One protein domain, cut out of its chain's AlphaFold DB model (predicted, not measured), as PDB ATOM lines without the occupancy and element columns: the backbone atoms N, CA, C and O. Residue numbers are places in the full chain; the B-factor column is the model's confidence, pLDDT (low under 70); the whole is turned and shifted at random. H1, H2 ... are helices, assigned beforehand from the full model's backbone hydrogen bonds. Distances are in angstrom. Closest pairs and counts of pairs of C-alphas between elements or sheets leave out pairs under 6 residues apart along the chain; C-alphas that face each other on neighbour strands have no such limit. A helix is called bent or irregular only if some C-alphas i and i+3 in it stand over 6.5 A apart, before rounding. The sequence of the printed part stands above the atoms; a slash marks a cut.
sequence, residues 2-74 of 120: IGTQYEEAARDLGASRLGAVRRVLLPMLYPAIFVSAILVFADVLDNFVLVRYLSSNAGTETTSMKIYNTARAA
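AT A GLANCE: This is residues 2 to 74 of the 120 residues of the protein "ABC transporter permease subunit" of Actinobacteria bacterium (UniProt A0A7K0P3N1). Two small helical ends are joined by a long bare helix arm, so that the shape is a thin rod with a hairpin at one end and a corner of two short helices at the other. At the first end H1 folds back on H2a, the first arm of the bent helix H2; the second arm, H2b, makes the long middle, with residues 30 to 44 standing free; at the far end H3 and H4 meet near their first residues. The printed part has 73 residues with four named helices, H1, H2, H3 and H4 in that order, and no named strand: the class is all helix. It is extended, with a radius of gyration of the C-alphas of 21.6 A and spans of 67 by 21 by 15 A.

IN THESE COORDINATES: H1 is residues 5 to 12 and begins at C-alpha 5, at (27.307, 17.552, 0.733). H2, residues 17 to 46, was assigned as one helix by its hydrogen bonds, but it is bent: C-alphas 28 and 31 are 7.0 A apart. Its arm H2a is residues 17 to 28, 15.6 A long from first to last C-alpha, and its arm H2b is residues 31 to 46, 23.4 A long, beginning at C-alpha 31, at (38.477, 22.206, 16.310). H3 is residues 48 to 54, 10.0 A long. H4 is residues 63 to 71, 12.5 A long, and ends at C-alpha 71, at (73.854, 23.858, 27.314).

HOW THE PARTS SIT: H1 and H2a touch and form a helical hairpin; their closest C-alphas, those of Ala 10 and Ala 20, are 5.5 A apart. They run opposite ways at a steep tilt of 40 degrees. H2a and H2b stand at a steep tilt of 69 degrees, only just short of about perpendicular. H2b touches no helix. H2b and H3 meet only through their link. H2b and H4 are close but not clearly touching, with the closest C-alphas, those of Leu 45 and Ser 64, 7.5 A apart. H3 and H4 touch, their closest C-alphas being those of Phe 48 and Ser 64 at 5.9 A. They run opposite ways at a steep tilt of 68 degrees, only just short of about perpendicular. H1 is apart from H2b, H3 and H4. In H1, H2b, H3 and H4 every O i to N i+4 pair is within hydrogen-bond range, and in H2a 6 of 8 are.

THE WHOLE: The two C-alphas farthest apart, those of Gly 14 and Ala 74, are 67.5 A apart. The printed part has no cut. The links H1 to H2 and H2 to H3 are tight, the link H3 to H4 is short with 8 residues, and no link is long. The mean pLDDT of the printed part is 83.8, and it is under 70 at residues 56 to 60 and 70 to 74.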
ATOM      1  N   ILE A   2      35.198  15.800   5.657       74.56
ATOM      2  CA  ILE A   2      34.009  16.619   5.356       74.56
ATOM      3  C   ILE A   2      33.793  16.541   3.842       74.56
ATOM      4  O   ILE A   2      34.672  16.947   3.086       74.56
ATOM      5  N   GLY A   3      32.682  15.951   3.408       80.88
ATOM      6  CA  GLY A   3      32.338  15.872   1.989       80.88
ATOM      7  C   GLY A   3      31.594  17.121   1.507       80.88
ATOM      8  O   GLY A   3      31.120  17.928   2.314       80.88
ATOM      9  N   THR A   4      31.488  17.286   0.189       85.19
ATOM     10  CA  THR A   4      30.858  18.454  -0.457       85.19
ATOM     11  C   THR A   4      29.375  18.604  -0.122       85.19
ATOM     12  O   THR A   4      28.846  19.711  -0.228       85.19
ATOM     13  N   GLN A   5      28.726  17.543   0.378       89.69
ATOM     14  CA  GLN A   5      27.307  17.552   0.733       89.69
ATOM     15  C   GLN A   5      26.929  18.633   1.757       89.69
ATOM     16  O   GLN A   5      25.810  19.130   1.731       89.69
ATOM     17  N   TYR A   6      27.845  19.038   2.647       87.88
ATOM     18  CA  TYR A   6      27.566  20.090   3.632       87.88
ATOM     19  C   TYR A   6      27.575  21.495   3.014       87.88
ATOM     20  O   TYR A   6      26.821  22.363   3.448       87.88
ATOM     21  N   GLU A   7      28.408  21.726   1.994       88.75
ATOM     22  CA  GLU A   7      28.412  22.984   1.239       88.75
ATOM     23  C   GLU A   7      27.209  23.050   0.291       88.75
ATOM     24  O   GLU A   7      26.575  24.098   0.176       88.75
ATOM     25  N   GLU A   8      26.867  21.937  -0.361       87.06
ATOM     26  CA  GLU A   8      25.684  21.821  -1.223       87.06
ATOM     27  C   GLU A   8      24.390  22.019  -0.434       87.06
ATOM     28  O   GLU A   8      23.637  22.930  -0.765       87.06
ATOM     29  N   ALA A   9      24.203  21.319   0.690       89.00
ATOM     30  CA  ALA A   9      23.019  21.494   1.533       89.00
ATOM     31  C   ALA A   9      22.873  22.934   2.062       89.00
ATOM     32  O   ALA A   9      21.768  23.466   2.155       89.00
ATOM     33  N   ALA A  10      23.984  23.605   2.388       88.31
ATOM     34  CA  ALA A  10      23.953  25.006   2.798       88.31
ATOM     35  C   ALA A  10      23.523  25.938   1.651       88.31
ATOM     36  O   ALA A  10      22.786  26.897   1.889       88.31
ATOM     37  N   ARG A  11      23.969  25.663   0.417       89.00
ATOM     38  CA  ARG A  11      23.564  26.420  -0.777       89.00
ATOM     39  C   ARG A  11      22.109  26.164  -1.159       89.00
ATOM     40  O   ARG A  11      21.426  27.122  -1.514       89.00
ATOM     41  N   ASP A  12      21.625  24.937  -1.000       91.69
ATOM     42  CA  ASP A  12      20.220  24.577  -1.231       91.69
ATOM     43  C   ASP A  12      19.282  25.303  -0.254       91.69
ATOM     44  O   ASP A  12      18.198  25.743  -0.628       91.69
ATOM     45  N   LEU A  13      19.735  25.536   0.984       90.12
ATOM     46  CA  LEU A  13      19.039  26.355   1.986       90.12
ATOM     47  C   LEU A  13      19.181  27.878   1.755       90.12
ATOM     48  O   LEU A  13      18.792  28.676   2.610       90.12
ATOM     49  N   GLY A  14      19.742  28.301   0.619       90.25
ATOM     50  CA  GLY A  14      19.859  29.705   0.221       90.25
ATOM     51  C   GLY A  14      21.112  30.425   0.727       90.25
ATOM     52  O   GLY A  14      21.200  31.652   0.619       90.25
ATOM     53  N   ALA A  15      22.105  29.718   1.281       89.81
ATOM     54  CA  ALA A  15      23.377  30.348   1.629       89.81
ATOM     55  C   ALA A  15      24.222  30.621   0.372       89.81
ATOM     56  O   ALA A  15      24.405  29.762  -0.488       89.81
ATOM     57  N   SER A  16      24.824  31.809   0.286       91.00
ATOM     58  CA  SER A  16      25.866  32.075  -0.711       91.00
ATOM     59  C   SER A  16      27.112  31.225  -0.431       91.00
ATOM     60  O   SER A  16      27.329  30.790   0.700       91.00
ATOM     61  N   ARG A  17      27.984  31.022  -1.426       86.50
ATOM     62  CA  ARG A  17      29.197  30.189  -1.284       86.50
ATOM     63  C   ARG A  17      30.079  30.606  -0.099       86.50
ATOM     64  O   ARG A  17      30.477  29.777   0.711       86.50
ATOM     65  N   LEU A  18      30.311  31.912   0.058       91.56
ATOM     66  CA  LEU A  18      31.033  32.457   1.214       91.56
ATOM     67  C   LEU A  18      30.255  32.268   2.530       91.56
ATOM     68  O   LEU A  18      30.856  32.060   3.584       91.56
ATOM     69  N   GLY A  19      28.921  32.337   2.473       91.25
ATOM     70  CA  GLY A  19      28.034  32.079   3.607       91.25
ATOM     71  C   GLY A  19      28.108  30.631   4.093       91.25
ATOM     72  O   GLY A  19      28.209  30.413   5.298       91.25
ATOM     73  N   ALA A  20      28.136  29.663   3.173       91.50
ATOM     74  CA  ALA A  20      28.320  28.244   3.474       91.50
ATOM     75  C   ALA A  20      29.691  27.979   4.117       91.50
ATOM     76  O   ALA A  20      29.770  27.340   5.167       91.50
ATOM     77  N   VAL A  21      30.765  28.561   3.564       92.00
ATOM     78  CA  VAL A  21      32.111  28.451   4.147       92.00
ATOM     79  C   VAL A  21      32.138  29.000   5.569       92.00
ATOM     80  O   VAL A  21      32.586  28.315   6.480       92.00
ATOM     81  N   ARG A  22      31.634  30.215   5.792       93.62
ATOM     82  CA  ARG A  22      31.736  30.876   7.099       93.62
ATOM     83  C   ARG A  22      30.809  30.292   8.165       93.62
ATOM     84  O   ARG A  22      31.196  30.272   9.329       93.62
ATOM     85  N   ARG A  23      29.596  29.869   7.797       92.56
ATOM     86  CA  ARG A  23      28.582  29.400   8.760       92.56
ATOM     87  C   ARG A  23      28.585  27.892   8.981       92.56
ATOM     88  O   ARG A  23      28.112  27.469  10.026       92.56
ATOM     89  N   VAL A  24      29.080  27.102   8.028       92.25
ATOM     90  CA  VAL A  24      29.048  25.632   8.108       92.25
ATOM     91  C   VAL A  24      30.462  25.067   8.162       92.25
ATOM     92  O   VAL A  24      30.829  24.444   9.155       92.25
ATOM     93  N   LEU A  25      31.295  25.342   7.154       92.44
ATOM     94  CA  LEU A  25      32.626  24.728   7.071       92.44
ATOM     95  C   LEU A  25      33.596  25.253   8.140       92.44
ATOM     96  O   LEU A  25      34.266  24.462   8.791       92.44
ATOM     97  N   LEU A  26      33.666  26.568   8.356       92.19
ATOM     98  CA  LEU A  26      34.575  27.195   9.324       92.19
ATOM     99  C   LEU A  26      34.361  26.686  10.760       92.19
ATOM    100  O   LEU A  26      35.343  26.282  11.376       92.19
ATOM    101  N   PRO A  27      33.126  26.633  11.299       93.38
ATOM    102  CA  PRO A  27      32.868  26.054  12.618       93.38
ATOM    103  C   PRO A  27      33.209  24.563  12.701       93.38
ATOM    104  O   PRO A  27      33.728  24.115  13.719       93.38
ATOM    105  N   MET A  28      32.966  23.798  11.631       91.81
ATOM    106  CA  MET A  28      33.321  22.373  11.579       91.81
ATOM    107  C   MET A  28      34.838  22.148  11.531       91.81
ATOM    108  O   MET A  28      35.334  21.176  12.099       91.81
ATOM    109  N   LEU A  29      35.583  23.042  10.876       94.25
ATOM    110  CA  LEU A  29      37.045  23.000  10.793       94.25
ATOM    111  C   LEU A  29      37.730  23.608  12.021       94.25
ATOM    112  O   LEU A  29      38.875  23.266  12.298       94.25
ATOM    113  N   TYR A  30      37.046  24.474  12.771       95.19
ATOM    114  CA  TYR A  30      37.585  25.158  13.945       95.19
ATOM    115  C   TYR A  30      38.319  24.239  14.942       95.19
ATOM    116  O   TYR A  30      39.466  24.553  15.267       95.19
ATOM    117  N   PRO A  31      37.759  23.095  15.395       93.50
ATOM    118  CA  PRO A  31      38.477  22.206  16.310       93.50
ATOM    119  C   PRO A  31      39.759  21.628  15.692       93.50
ATOM    120  O   PRO A  31      40.778  21.539  16.372       93.50
ATOM    121  N   ALA A  32      39.747  21.289  14.398       94.62
ATOM    122  CA  ALA A  32      40.932  20.785  13.704       94.62
ATOM    123  C   ALA A  32      42.008  21.873  13.553       94.62
ATOM    124  O   ALA A  32      43.185  21.619  13.810       94.62
ATOM    125  N   ILE A  33      41.597  23.099  13.210       95.88
ATOM    126  CA  ILE A  33      42.491  24.259  13.132       95.88
ATOM    127  C   ILE A  33      43.123  24.519  14.500       95.88
ATOM    128  O   ILE A  33      44.334  24.695  14.577       95.88
ATOM    129  N   PHE A  34      42.343  24.477  15.580       96.88
ATOM    130  CA  PHE A  34      42.843  24.719  16.933       96.88
ATOM    131  C   PHE A  34      43.915  23.706  17.354       96.88
ATOM    132  O   PHE A  34      44.986  24.095  17.818       96.88
ATOM    133  N   VAL A  35      43.673  22.412  17.121       97.06
ATOM    134  CA  VAL A  35      44.668  21.363  17.393       97.06
ATOM    135  C   VAL A  35      45.919  21.569  16.542       97.06
ATOM    136  O   VAL A  35      47.030  21.543  17.069       97.06
ATOM    137  N   SER A  36      45.760  21.842  15.243       96.06
ATOM    138  CA  SER A  36      46.903  22.096  14.358       96.06
ATOM    139  C   SER A  36      47.694  23.345  14.756       96.06
ATOM    140  O   SER A  36      48.916  23.337  14.676       96.06
ATOM    141  N   ALA A  37      47.026  24.386  15.257       96.44
ATOM    142  CA  ALA A  37      47.674  25.605  15.720       96.44
ATOM    143  C   ALA A  37      48.561  25.330  16.940       96.44
ATOM    144  O   ALA A  37      49.688  25.810  16.984       96.44
ATOM    145  N   ILE A  38      48.089  24.520  17.894       96.56
ATOM    146  CA  ILE A  38      48.887  24.117  19.060       96.56
ATOM    147  C   ILE A  38      50.080  23.258  18.632       96.56
ATOM    148  O   ILE A  38      51.189  23.482  19.110       96.56
ATOM    149  N   LEU A  39      49.872  22.304  17.720       95.56
ATOM    150  CA  LEU A  39      50.946  21.442  17.221       95.56
ATOM    151  C   LEU A  39      52.030  22.244  16.492       95.56
ATOM    152  O   LEU A  39      53.207  22.080  16.791       95.56
ATOM    153  N   VAL A  40      51.637  23.148  15.591       94.88
ATOM    154  CA  VAL A  40      52.576  24.026  14.876       94.88
ATOM    155  C   VAL A  40      53.266  24.986  15.842       94.88
ATOM    156  O   VAL A  40      54.459  25.232  15.711       94.88
ATOM    157  N   PHE A  41      52.553  25.513  16.839       91.94
ATOM    158  CA  PHE A  41      53.161  26.354  17.867       91.94
ATOM    159  C   PHE A  41      54.240  25.599  18.657       91.94
ATOM    160  O   PHE A  41      55.333  26.129  18.847       91.94
ATOM    161  N   ALA A  42      53.964  24.361  19.076       91.38
ATOM    162  CA  ALA A  42      54.933  23.522  19.776       91.38
ATOM    163  C   ALA A  42      56.149  23.175  18.896       91.38
ATOM    164  O   ALA A  42      57.281  23.296  19.360       91.38
ATOM    165  N   ASP A  43      55.925  22.816  17.630       90.31
ATOM    166  CA  ASP A  43      56.981  22.514  16.650       90.31
ATOM    167  C   ASP A  43      57.908  23.720  16.407       90.31
ATOM    168  O   ASP A  43      59.135  23.610  16.433       90.31
ATOM    169  N   VAL A  44      57.332  24.916  16.267       87.44
ATOM    170  CA  VAL A  44      58.101  26.151  16.056       87.44
ATOM    171  C   VAL A  44      58.954  26.516  17.274       87.44
ATOM    172  O   VAL A  44      60.060  27.031  17.100       87.44
ATOM    173  N   LEU A  45      58.484  26.253  18.498       85.25
ATOM    174  CA  LEU A  45      59.254  26.535  19.715       85.25
ATOM    175  C   LEU A  45      60.529  25.683  19.830       85.25
ATOM    176  O   LEU A  45      61.538  26.183  20.340       85.25
ATOM    177  N   ASP A  46      60.496  24.438  19.346       83.69
ATOM    178  CA  ASP A  46      61.645  23.518  19.356       83.69
ATOM    179  C   ASP A  46      62.642  23.792  18.211       83.69
ATOM    180  O   ASP A  46      63.812  23.409  18.257       83.69
ATOM    181  N   ASN A  47      62.232  24.532  17.179       83.25
ATOM    182  CA  ASN A  47      63.060  24.759  15.998       83.25
ATOM    183  C   ASN A  47      64.112  25.875  16.174       83.25
ATOM    184  O   ASN A  47      64.093  26.915  15.508       83.25
ATOM    185  N   PHE A  48      65.099  25.653  17.043       79.69
ATOM    186  CA  PHE A  48      66.225  26.579  17.222       79.69
ATOM    187  C   PHE A  48      67.246  26.517  16.070       79.69
ATOM    188  O   PHE A  48      67.997  27.472  15.868       79.69
ATOM    189  N   VAL A  49      67.282  25.417  15.306       77.75
ATOM    190  CA  VAL A  49      68.216  25.228  14.181       77.75
ATOM    191  C   VAL A  49      67.919  26.235  13.074       77.75
ATOM    192  O   VAL A  49      68.819  26.957  12.645       77.75
ATOM    193  N   LEU A  50      66.656  26.345  12.654       79.62
ATOM    194  CA  LEU A  50      66.243  27.317  11.640       79.62
ATOM    195  C   LEU A  50      66.523  28.755  12.094       79.62
ATOM    196  O   LEU A  50      67.088  29.550  11.340       79.62
ATOM    197  N   VAL A  51      66.185  29.073  13.346       79.81
ATOM    198  CA  VAL A  51      66.447  30.390  13.943       79.81
ATOM    199  C   VAL A  51      67.944  30.687  13.976       79.81
ATOM    200  O   VAL A  51      68.341  31.804  13.663       79.81
ATOM    201  N   ARG A  52      68.798  29.703  14.274       74.44
ATOM    202  CA  ARG A  52      70.255  29.874  14.247       74.44
ATOM    203  C   ARG A  52      70.783  30.251  12.864       74.44
ATOM    204  O   ARG A  52      71.649  31.118  12.774       74.44
ATOM    205  N   TYR A  53      70.274  29.624  11.808       77.06
ATOM    206  CA  TYR A  53      70.702  29.931  10.440       77.06
ATOM    207  C   TYR A  53      70.190  31.290   9.954       77.06
ATOM    208  O   TYR A  53      70.944  32.040   9.339       77.06
ATOM    209  N   LEU A  54      68.939  31.642  10.263       80.56
ATOM    210  CA  LEU A  54      68.343  32.916   9.841       80.56
ATOM    211  C   LEU A  54      68.821  34.115  10.677       80.56
ATOM    212  O   LEU A  54      68.960  35.220  10.158       80.56
ATOM    213  N   SER A  55      69.111  33.904  11.960       73.56
ATOM    214  CA  SER A  55      69.524  34.941  12.915       73.56
ATOM    215  C   SER A  55      71.043  35.148  12.961       73.56
ATOM    216  O   SER A  55      71.529  35.863  13.834       73.56
ATOM    217  N   SER A  56      71.796  34.558  12.024       63.41
ATOM    218  CA  SER A  56      73.262  34.647  11.920       63.41
ATOM    219  C   SER A  56      73.815  36.081  11.955       63.41
ATOM    220  O   SER A  56      74.956  36.266  12.362       63.41
ATOM    221  N   ASN A  57      73.031  37.076  11.522       62.09
ATOM    222  CA  ASN A  57      73.411  38.496  11.480       62.09
ATOM    223  C   ASN A  57      72.585  39.384  12.427       62.09
ATOM    224  O   ASN A  57      72.710  40.608  12.387       62.09
ATOM    225  N   ALA A  58      71.715  38.806  13.257       65.44
ATOM    226  CA  ALA A  58      70.960  39.585  14.228       65.44
ATOM    227  C   ALA A  58      71.841  39.869  15.452       65.44
ATOM    228  O   ALA A  58      72.433  38.955  16.022       65.44
ATOM    229  N   GLY A  59      71.890  41.126  15.900       66.00
ATOM    230  CA  GLY A  59      72.589  41.520  17.131       66.00
ATOM    231  C   GLY A  59      71.923  41.028  18.424       66.00
ATOM    232  O   GLY A  59      72.320  41.441  19.511       66.00
ATOM    233  N   THR A  60      70.892  40.187  18.324       67.31
ATOM    234  CA  THR A  60      70.099  39.674  19.440       67.31
ATOM    235  C   THR A  60      69.992  38.155  19.374       67.31
ATOM    236  O   THR A  60      69.716  37.562  18.334       67.31
ATOM    237  N   GLU A  61      70.206  37.515  20.520       73.50
ATOM    238  CA  GLU A  61      70.093  36.070  20.677       73.50
ATOM    239  C   GLU A  61      68.672  35.707  21.126       73.50
ATOM    240  O   GLU A  61      68.152  36.265  22.096       73.50
ATOM    241  N   THR A  62      68.023  34.778  20.423       81.25
ATOM    242  CA  THR A  62      66.687  34.301  20.798       81.25
ATOM    243  C   THR A  62      66.750  33.415  22.040       81.25
ATOM    244  O   THR A  62      67.740  32.722  22.278       81.25
ATOM    245  N   THR A  63      65.675  33.393  22.834       77.25
ATOM    246  CA  THR A  63      65.611  32.620  24.087       77.25
ATOM    247  C   THR A  63      65.963  31.140  23.887       77.25
ATOM    248  O   THR A  63      66.752  30.597  24.659       77.25
ATOM    249  N   SER A  64      65.465  30.500  22.821       76.75
ATOM    250  CA  SER A  64      65.779  29.098  22.501       76.75
ATOM    251  C   SER A  64      67.260  28.891  22.162       76.75
ATOM    252  O   SER A  64      67.866  27.917  22.609       76.75
ATOM    253  N   MET A  65      67.883  29.828  21.435       75.06
ATOM    254  CA  MET A  65      69.312  29.750  21.116       75.06
ATOM    255  C   MET A  65      70.184  29.982  22.351       75.06
ATOM    256  O   MET A  65      71.181  29.287  22.522       75.06
ATOM    257  N   LYS A  66      69.765  30.868  23.259       75.75
ATOM    258  CA  LYS A  66      70.456  31.098  24.530       75.75
ATOM    259  C   LYS A  66      70.482  29.847  25.407       75.75
ATOM    260  O   LYS A  66      71.530  29.510  25.959       75.75
ATOM    261  N   ILE A  67      69.358  29.132  25.511       74.31
ATOM    262  CA  ILE A  67      69.286  27.848  26.230       74.31
ATOM    263  C   ILE A  67      70.227  26.829  25.578       74.31
ATOM    264  O   ILE A  67      71.046  26.220  26.267       74.31
ATOM    265  N   TYR A  68      70.168  26.698  24.251       73.94
ATOM    266  CA  TYR A  68      71.034  25.791  23.501       73.94
ATOM    267  C   TYR A  68      72.530  26.110  23.675       73.94
ATOM    268  O   TYR A  68      73.324  25.216  23.965       73.94
ATOM    269  N   ASN A  69      72.925  27.378  23.548       72.56
ATOM    270  CA  ASN A  69      74.315  27.815  23.676       72.56
ATOM    271  C   ASN A  69      74.835  27.655  25.108       72.56
ATOM    272  O   ASN A  69      75.975  27.235  25.295       72.56
ATOM    273  N   THR A  70      73.995  27.905  26.117       69.62
ATOM    274  CA  THR A  70      74.347  27.670  27.527       69.62
ATOM    275  C   THR A  70      74.531  26.177  27.810       69.62
ATOM    276  O   THR A  70      75.477  25.798  28.494       69.62
ATOM    277  N   ALA A  71      73.696  25.312  27.223       67.56
ATOM    278  CA  ALA A  71      73.854  23.858  27.314       67.56
ATOM    279  C   ALA A  71      75.094  23.329  26.561       67.56
ATOM    280  O   ALA A  71      75.577  22.235  26.855       67.56
ATOM    281  N   ARG A  72      75.610  24.089  25.586       65.25
ATOM    282  CA  ARG A  72      76.749  23.727  24.725       65.25
ATOM    283  C   ARG A  72      78.043  24.490  25.001       65.25
ATOM    284  O   ARG A  72      78.970  24.378  24.195       65.25
ATOM    285  N   ALA A  73      78.143  25.238  26.100       58.03
ATOM    286  CA  ALA A  73      79.388  25.887  26.498       58.03
ATOM    287  C   ALA A  73      80.508  24.825  26.627       58.03
ATOM    288  O   ALA A  73      80.560  24.073  27.593       58.03
ATOM    289  N   ALA A  74      81.358  24.763  25.593       54.09
ATOM    290  CA  ALA A  74      82.301  23.701  25.220       54.09
ATOM    291  C   ALA A  74      81.655  22.340  24.841       54.09
ATOM    292  O   ALA A  74      81.204  21.606  25.723       54.09
TER     293      ALA A  74